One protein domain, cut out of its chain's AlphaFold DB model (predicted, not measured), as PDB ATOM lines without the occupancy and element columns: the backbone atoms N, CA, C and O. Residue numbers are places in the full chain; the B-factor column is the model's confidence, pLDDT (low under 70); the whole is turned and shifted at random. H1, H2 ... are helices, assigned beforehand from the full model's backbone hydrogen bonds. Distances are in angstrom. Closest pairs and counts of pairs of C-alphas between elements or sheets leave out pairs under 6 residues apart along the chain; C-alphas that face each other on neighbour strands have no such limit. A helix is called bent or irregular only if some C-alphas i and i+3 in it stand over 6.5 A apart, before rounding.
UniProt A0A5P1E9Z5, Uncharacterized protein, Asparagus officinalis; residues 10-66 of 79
ATOM      1  N   HIS A  10      11.134 -62.194  27.000       77.75
ATOM      2  CA  HIS A  10      10.575 -60.926  27.479       77.75
ATOM      3  C   HIS A  10       9.530 -60.290  26.545       77.75
ATOM      4  O   HIS A  10       8.856 -59.343  26.936       77.75
ATOM      5  N   LEU A  11       9.396 -60.750  25.292       77.62
ATOM      6  CA  LEU A  11       8.388 -60.203  24.375       77.62
ATOM      7  C   LEU A  11       6.961 -60.585  24.786       77.62
ATOM      8  O   LEU A  11       6.016 -59.894  24.396       77.62
ATOM      9  N   ASP A  12       6.806 -61.690  25.519       76.25
ATOM     10  CA  ASP A  12       5.519 -62.188  26.014       76.25
ATOM     11  C   ASP A  12       5.140 -61.602  27.389       76.25
ATOM     12  O   ASP A  12       4.000 -61.751  27.827       76.25
ATOM     13  N   GLU A  13       6.050 -60.859  28.019       81.62
ATOM     14  CA  GLU A  13       5.833 -60.146  29.278       81.62
ATOM     15  C   GLU A  13       5.306 -58.711  29.042       81.62
ATOM     16  O   GLU A  13       5.451 -58.153  27.945       81.62
ATOM     17  N   PRO A  14       4.671 -58.074  30.047       84.75
ATOM     18  CA  PRO A  14       4.363 -56.647  29.997       84.75
ATOM     19  C   PRO A  14       5.626 -55.806  29.767       84.75
ATOM     20  O   PRO A  14       6.719 -56.188  30.180       84.75
ATOM     21  N   ILE A  15       5.478 -54.632  29.143       84.81
ATOM     22  CA  ILE A  15       6.604 -53.711  28.926       84.81
ATOM     23  C   ILE A  15       7.244 -53.381  30.278       84.81
ATOM     24  O   ILE A  15       6.615 -52.762  31.134       84.81
ATOM     25  N   GLN A  16       8.506 -53.775  30.433       85.25
ATOM     26  CA  GLN A  16       9.308 -53.556  31.629       85.25
ATOM     27  C   GLN A  16      10.633 -52.884  31.273       85.25
ATOM     28  O   GLN A  16      11.124 -52.993  30.148       85.25
ATOM     29  N   ILE A  17      11.211 -52.186  32.249       87.56
ATOM     30  CA  ILE A  17      12.543 -51.594  32.145       87.56
ATOM     31  C   ILE A  17      13.479 -52.422  33.016       87.56
ATOM     32  O   ILE A  17      13.230 -52.580  34.209       87.56
ATOM     33  N   LEU A  18      14.557 -52.924  32.418       88.69
ATOM     34  CA  LEU A  18      15.623 -53.631  33.118       88.69
ATOM     35  C   LEU A  18      16.813 -52.682  33.291       88.69
ATOM     36  O   LEU A  18      17.318 -52.136  32.309       88.69
ATOM     37  N   ALA A  19      17.234 -52.464  34.537       87.62
ATOM     38  CA  ALA A  19      18.391 -51.642  34.873       87.62
ATOM     39  C   ALA A  19      19.473 -52.526  35.503       87.62
ATOM     40  O   ALA A  19      19.329 -52.981  36.635       87.62
ATOM     41  N   GLU A  20      20.555 -52.749  34.761       89.94
ATOM     42  CA  GLU A  20      21.725 -53.506  35.207       89.94
ATOM     43  C   GLU A  20      22.921 -52.561  35.363       89.94
ATOM     44  O   GLU A  20      23.090 -51.616  34.586       89.94
ATOM     45  N   ALA A  21      23.752 -52.805  36.374       90.31
ATOM     46  CA  ALA A  21      24.962 -52.034  36.616       90.31
ATOM     47  C   ALA A  21      26.108 -52.959  37.034       90.31
ATOM     48  O   ALA A  21      25.924 -53.851  37.856       90.31
ATOM     49  N   GLU A  22      27.301 -52.696  36.505       92.00
ATOM     50  CA  GLU A  22      28.546 -53.347  36.910       92.00
ATOM     51  C   GLU A  22      29.506 -52.264  37.415       92.00
ATOM     52  O   GLU A  22      30.124 -51.530  36.643       92.00
ATOM     53  N   LEU A  23      29.540 -52.081  38.736       92.44
ATOM     54  CA  LEU A  23      30.254 -51.001  39.421       92.44
ATOM     55  C   LEU A  23      30.838 -51.510  40.744       92.44
ATOM     56  O   LEU A  23      30.487 -52.595  41.206       92.44
ATOM     57  N   SER A  24      31.703 -50.708  41.382       93.62
ATOM     58  CA  SER A  24      32.187 -51.031  42.733       93.62
ATOM     59  C   SER A  24      31.017 -51.159  43.707       93.62
ATOM     60  O   SER A  24      30.076 -50.359  43.663       93.62
ATOM     61  N   VAL A  25      31.126 -52.126  44.617       90.06
ATOM     62  CA  VAL A  25      30.109 -52.446  45.630       90.06
ATOM     63  C   VAL A  25      29.730 -51.212  46.452       90.06
ATOM     64  O   VAL A  25      28.569 -51.026  46.785       90.06
ATOM     65  N   ASP A  26      30.679 -50.307  46.691       94.06
ATOM     66  CA  ASP A  26      30.459 -49.113  47.516       94.06
ATOM     67  C   ASP A  26      29.514 -48.081  46.877       94.06
ATOM     68  O   ASP A  26      28.973 -47.222  47.570       94.06
ATOM     69  N   ILE A  27      29.338 -48.121  45.551       94.44
ATOM     70  CA  ILE A  27      28.553 -47.120  44.811       94.44
ATOM     71  C   ILE A  27      27.383 -47.716  44.034       94.44
ATOM     72  O   ILE A  27      26.524 -46.956  43.582       94.44
ATOM     73  N   ILE A  28      27.351 -49.037  43.843       94.44
ATOM     74  CA  ILE A  28      26.383 -49.694  42.961       94.44
ATOM     75  C   ILE A  28      24.942 -49.424  43.404       94.44
ATOM     76  O   ILE A  28      24.134 -48.985  42.587       94.44
ATOM     77  N   ASP A  29      24.661 -49.539  44.702       92.12
ATOM     78  CA  ASP A  29      23.324 -49.309  45.257       92.12
ATOM     79  C   ASP A  29      22.882 -47.860  45.062       92.12
ATOM     80  O   ASP A  29      21.771 -47.585  44.611       92.12
ATOM     81  N   THR A  30      23.786 -46.914  45.328       94.38
ATOM     82  CA  THR A  30      23.494 -45.486  45.149       94.38
ATOM     83  C   THR A  30      23.225 -45.169  43.680       94.38
ATOM     84  O   THR A  30      22.312 -44.408  43.369       94.38
ATOM     85  N   ARG A  31      23.985 -45.763  42.753       94.50
ATOM     86  CA  ARG A  31      23.821 -45.536  41.312       94.50
ATOM     87  C   ARG A  31      22.546 -46.161  40.764       94.50
ATOM     88  O   ARG A  31      21.855 -45.506  39.986       94.50
ATOM     89  N   LEU A  32      22.207 -47.374  41.192       93.56
ATOM     90  CA  LEU A  32      20.951 -48.023  40.823       93.56
ATOM     91  C   LEU A  32      19.746 -47.261  41.374       93.56
ATOM     92  O   LEU A  32      18.776 -47.053  40.650       93.56
ATOM     93  N   MET A  33      19.826 -46.774  42.614       93.62
ATOM     94  CA  MET A  33      18.770 -45.961  43.214       93.62
ATOM     95  C   MET A  33      18.567 -44.646  42.453       93.62
ATOM     96  O   MET A  33      17.439 -44.323  42.095       93.62
ATOM     97  N   GLN A  34      19.650 -43.941  42.111       94.31
ATOM     98  CA  GLN A  34      19.584 -42.731  41.280       94.31
ATOM     99  C   GLN A  34      18.952 -43.003  39.909       94.31
ATOM    100  O   GLN A  34      18.093 -42.249  39.455       94.31
ATOM    101  N   ALA A  35      19.371 -44.079  39.235       93.62
ATOM    102  CA  ALA A  35      18.807 -44.456  37.945       93.62
ATOM    103  C   ALA A  35      17.308 -44.762  38.065       93.62
ATOM    104  O   ALA A  35      16.522 -44.315  37.231       93.62
ATOM    105  N   ARG A  36      16.906 -45.468  39.127       92.25
ATOM    106  CA  ARG A  36      15.505 -45.773  39.417       92.25
ATOM    107  C   ARG A  36      14.675 -44.508  39.627       92.25
ATOM    108  O   ARG A  36      13.629 -44.402  39.002       92.25
ATOM    109  N   GLU A  37      15.124 -43.558  40.443       92.81
ATOM    110  CA  GLU A  37      14.397 -42.298  40.683       92.81
ATOM    111  C   GLU A  37      14.138 -41.534  39.377       92.81
ATOM    112  O   GLU A  37      13.020 -41.099  39.107       92.81
ATOM    113  N   ILE A  38      15.160 -41.443  38.522       90.56
ATOM    114  CA  ILE A  38      15.047 -40.801  37.209       90.56
ATOM    115  C   ILE A  38      14.038 -41.547  36.324       90.56
ATOM    116  O   ILE A  38      13.197 -40.921  35.678       90.56
ATOM    117  N   LEU A  39      14.113 -42.879  36.278       90.19
ATOM    118  CA  LEU A  39      13.193 -43.704  35.493       90.19
ATOM    119  C   LEU A  39      11.749 -43.583  35.993       90.19
ATOM    120  O   LEU A  39      10.838 -43.475  35.179       90.19
ATOM    121  N   GLU A  40      11.532 -43.556  37.306       89.75
ATOM    122  CA  GLU A  40      10.207 -43.357  37.897       89.75
ATOM    123  C   GLU A  40       9.617 -41.999  37.517       89.75
ATOM    124  O   GLU A  40       8.435 -41.921  37.181       89.75
ATOM    125  N   ASP A  41      10.431 -40.943  37.488       88.19
ATOM    126  CA  ASP A  41      10.001 -39.630  37.008       88.19
ATOM    127  C   ASP A  41       9.634 -39.636  35.518       88.19
ATOM    128  O   ASP A  41       8.656 -38.994  35.135       88.19
ATOM    129  N   PHE A  42      10.345 -40.398  34.681       85.44
ATOM    130  CA  PHE A  42       9.987 -40.569  33.266       85.44
ATOM    131  C   PHE A  42       8.731 -41.419  33.044       85.44
ATOM    132  O   PHE A  42       8.044 -41.239  32.039       85.44
ATOM    133  N   LEU A  43       8.432 -42.350  33.951       86.81
ATOM    134  CA  LEU A  43       7.250 -43.211  33.870       86.81
ATOM    135  C   LEU A  43       5.976 -42.528  34.381       86.81
ATOM    136  O   LEU A  43       4.873 -43.010  34.106       86.81
ATOM    137  N   LYS A  44       6.094 -41.410  35.108       86.06
ATOM    138  CA  LYS A  44       4.931 -40.609  35.501       86.06
ATOM    139  C   LYS A  44       4.237 -40.078  34.254       86.06
ATOM    140  O   LYS A  44       4.850 -39.480  33.376       86.06
ATOM    141  N   HIS A  45       2.924 -40.270  34.197       78.56
ATOM    142  CA  HIS A  45       2.128 -39.731  33.107       78.56
ATOM    143  C   HIS A  45       2.130 -38.199  33.191       78.56
ATOM    144  O   HIS A  45       1.608 -37.622  34.146       78.56
ATOM    145  N   VAL A  46       2.736 -37.549  32.201       82.75
ATOM    146  CA  VAL A  46       2.718 -36.093  32.045       82.75
ATOM    147  C   VAL A  46       1.705 -35.738  30.965       82.75
ATOM    148  O   VAL A  46       1.612 -36.416  29.942       82.75
ATOM    149  N   ASP A  47       0.942 -34.672  31.194       82.62
ATOM    150  CA  ASP A  47       0.044 -34.130  30.179       82.62
ATOM    151  C   ASP A  47       0.835 -33.727  28.924       82.62
ATOM    152  O   ASP A  47       1.865 -33.053  29.011       82.62
ATOM    153  N   GLU A  48       0.351 -34.100  27.740       74.69
ATOM    154  CA  GLU A  48       1.087 -33.888  26.488       74.69
ATOM    155  C   GLU A  48       1.386 -32.406  26.202       74.69
ATOM    156  O   GLU A  48       2.371 -32.074  25.527       74.69
ATOM    157  N   SER A  49       0.573 -31.481  26.726       74.38
ATOM    158  CA  SER A  49       0.838 -30.048  26.599       74.38
ATOM    159  C   SER A  49       2.084 -29.623  27.387       74.38
ATOM    160  O   SER A  49       2.812 -28.737  26.924       74.38
ATOM    161  N   GLN A  50       2.378 -30.306  28.495       75.56
ATOM    162  CA  GLN A  50       3.488 -30.046  29.416       75.56
ATOM    163  C   GLN A  50       4.706 -30.950  29.177       75.56
ATOM    164  O   GLN A  50       5.739 -30.774  29.822       75.56
ATOM    165  N   ASP A  51       4.635 -31.889  28.230       84.38
ATOM    166  CA  ASP A  51       5.750 -32.785  27.920       84.38
ATOM    167  C   ASP A  51       6.811 -32.103  27.034       84.38
ATOM    168  O   ASP A  51       6.927 -32.291  25.813       84.38
ATOM    169  N   PHE A  52       7.604 -31.242  27.672       85.62
ATOM    170  CA  PHE A  52       8.696 -30.513  27.032       85.62
ATOM    171  C   PHE A  52       9.814 -31.438  26.534       85.62
ATOM    172  O   PHE A  52      10.482 -31.105  25.548       85.62
ATOM    173  N   PHE A  53      10.033 -32.580  27.191       84.75
ATOM    174  CA  PHE A  53      11.085 -33.526  26.819       84.75
ATOM    175  C   PHE A  53      10.735 -34.250  25.521       84.75
ATOM    176  O   PHE A  53      11.530 -34.193  24.576       84.75
ATOM    177  N   LYS A  54       9.519 -34.797  25.410       86.62
ATOM    178  CA  LYS A  54       9.005 -35.411  24.177       86.62
ATOM    179  C   LYS A  54       9.025 -34.422  23.016       86.62
ATOM    180  O   LYS A  54       9.535 -34.742  21.944       86.62
ATOM    181  N   LYS A  55       8.585 -33.175  23.229       88.81
ATOM    182  CA  LYS A  55       8.637 -32.116  22.197       88.81
ATOM    183  C   LYS A  55      10.064 -31.831  21.717       88.81
ATOM    184  O   LYS A  55      10.297 -31.728  20.512       88.81
ATOM    185  N   LYS A  56      11.036 -31.729  22.630       89.31
ATOM    186  CA  LYS A  56      12.454 -31.545  22.267       89.31
ATOM    187  C   LYS A  56      13.010 -32.749  21.503       89.31
ATOM    188  O   LYS A  56      13.697 -32.552  20.500       89.31
ATOM    189  N   GLN A  57      12.704 -33.974  21.936       89.62
ATOM    190  CA  GLN A  57      13.136 -35.199  21.255       89.62
ATOM    191  C   GLN A  57      12.558 -35.291  19.840       89.62
ATOM    192  O   GLN A  57      13.304 -35.574  18.907       89.62
ATOM    193  N   LEU A  58      11.275 -34.969  19.657       89.62
ATOM    194  CA  LEU A  58      10.631 -34.941  18.342       89.62
ATOM    195  C   LEU A  58      11.257 -33.891  17.421       89.62
ATOM    196  O   LEU A  58      11.577 -34.203  16.278       89.62
ATOM    197  N   ARG A  59      11.520 -32.676  17.917       89.69
ATOM    198  CA  ARG A  59      12.235 -31.646  17.139       89.69
ATOM    199  C   ARG A  59      13.621 -32.124  16.703       89.69
ATOM    200  O   ARG A  59      13.981 -31.968  15.538       89.69
ATOM    201  N   LYS A  60      14.382 -32.750  17.609       89.38
ATOM    202  CA  LYS A  60      15.692 -33.335  17.285       89.38
ATOM    203  C   LYS A  60      15.567 -34.459  16.254       89.38
ATOM    204  O   LYS A  60      16.373 -34.518  15.334       89.38
ATOM    205  N   LEU A  61      14.567 -35.329  16.384       90.56
ATOM    206  CA  LEU A  61      14.326 -36.432  15.454       90.56
ATOM    207  C   LEU A  61      13.997 -35.921  14.048       90.56
ATOM    208  O   LEU A  61      14.546 -36.410  13.068       90.56
ATOM    209  N   VAL A  62      13.146 -34.902  13.955       89.62
ATOM    210  CA  VAL A  62      12.789 -34.254  12.692       89.62
ATOM    211  C   VAL A  62      14.021 -33.626  12.027       89.62
ATOM    212  O   VAL A  62      14.185 -33.751  10.814       89.62
ATOM    213  N   LEU A  63      14.905 -33.000  12.813       88.31
ATOM    214  CA  LEU A  63      16.178 -32.474  12.319       88.31
ATOM    215  C   LEU A  63      17.095 -33.595  11.798       88.31
ATOM    216  O   LEU A  63      17.632 -33.471  10.702       88.31
ATOM    217  N   LEU A  64      17.244 -34.693  12.551       89.00
ATOM    218  CA  LEU A  64      18.079 -35.838  12.160       89.00
ATOM    219  C   LEU A  64      17.568 -36.537  10.895       89.00
ATOM    220  O   LEU A  64      18.364 -36.932  10.051       89.00
ATOM    221  N   ASN A  65      16.250 -36.659  10.747       88.44
ATOM    222  CA  ASN A  65      15.629 -37.292   9.584       88.44
ATOM    223  C   ASN A  65      15.559 -36.363   8.359       88.44
ATOM    224  O   ASN A  65      15.102 -36.791   7.300       88.44
ATOM    225  N   GLY A  66      15.954 -35.089   8.486       78.94
ATOM    226  CA  GLY A  66      15.869 -34.104   7.404       78.94
ATOM    227  C   GLY A  66      14.435 -33.729   7.008       78.94
ATOM    228  O   GLY A  66      14.227 -33.085   5.986       78.94
TER     229      GLY A  66
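What this domain is: This is residues 10 to 66 of the 79 residues of an uncharacterized protein of Asparagus officinalis (UniProt A0A5P1E9Z5). Two helices, H1 and H2, make an open L with no contact between its two legs, and a long unnamed stretch leads in to the start of H1 as a third arm, its residues 10 to 16 sticking out free. The printed part has 57 residues with two named helices, H1 then H2 along the chain, and no named strand; its class is all helix. It is only just extended, close to loose, with a radius of gyration of the C-alphas of 15.8 A and spans of 43 by 29 by 25 A.

Where its parts are: Begin at C-alpha 10, at (10.575, -60.926, 27.479), and read through residues 10 to 24, a stretch with no named element. Find C-alpha 25 at (30.109, -52.446, 45.630), where H1 begins; it holds residues 25 to 43 and measures 27.3 A from first to last C-alpha. H1 is irregular: C-alphas 26 and 29 are 7.5 A apart, against about 5 A in a regular helix. After it comes H2, residues 52 to 64, 18.4 A long, ending at C-alpha 64, at (18.079, -35.838, 12.160).

How they stand to each other: Compare H1 with H2 and you will find them apart, with no C-alpha of the one within 8 A of the other. In H2 every O i to N i+4 pair is within hydrogen-bond range, and in H1 13 of 15 are.

The domain as a whole: Look to Asp 26 and Gly 66 for the two C-alphas farthest apart, 45.2 A. The link from H1 to H2, 8 residues, is short but not tight. Residues 43 to 52 stand free, as do residues 54 to 66, of which 54 to 64 belong to H2. The printed part has no cut; its mean pLDDT is 87.6, and no printed residue is under 70.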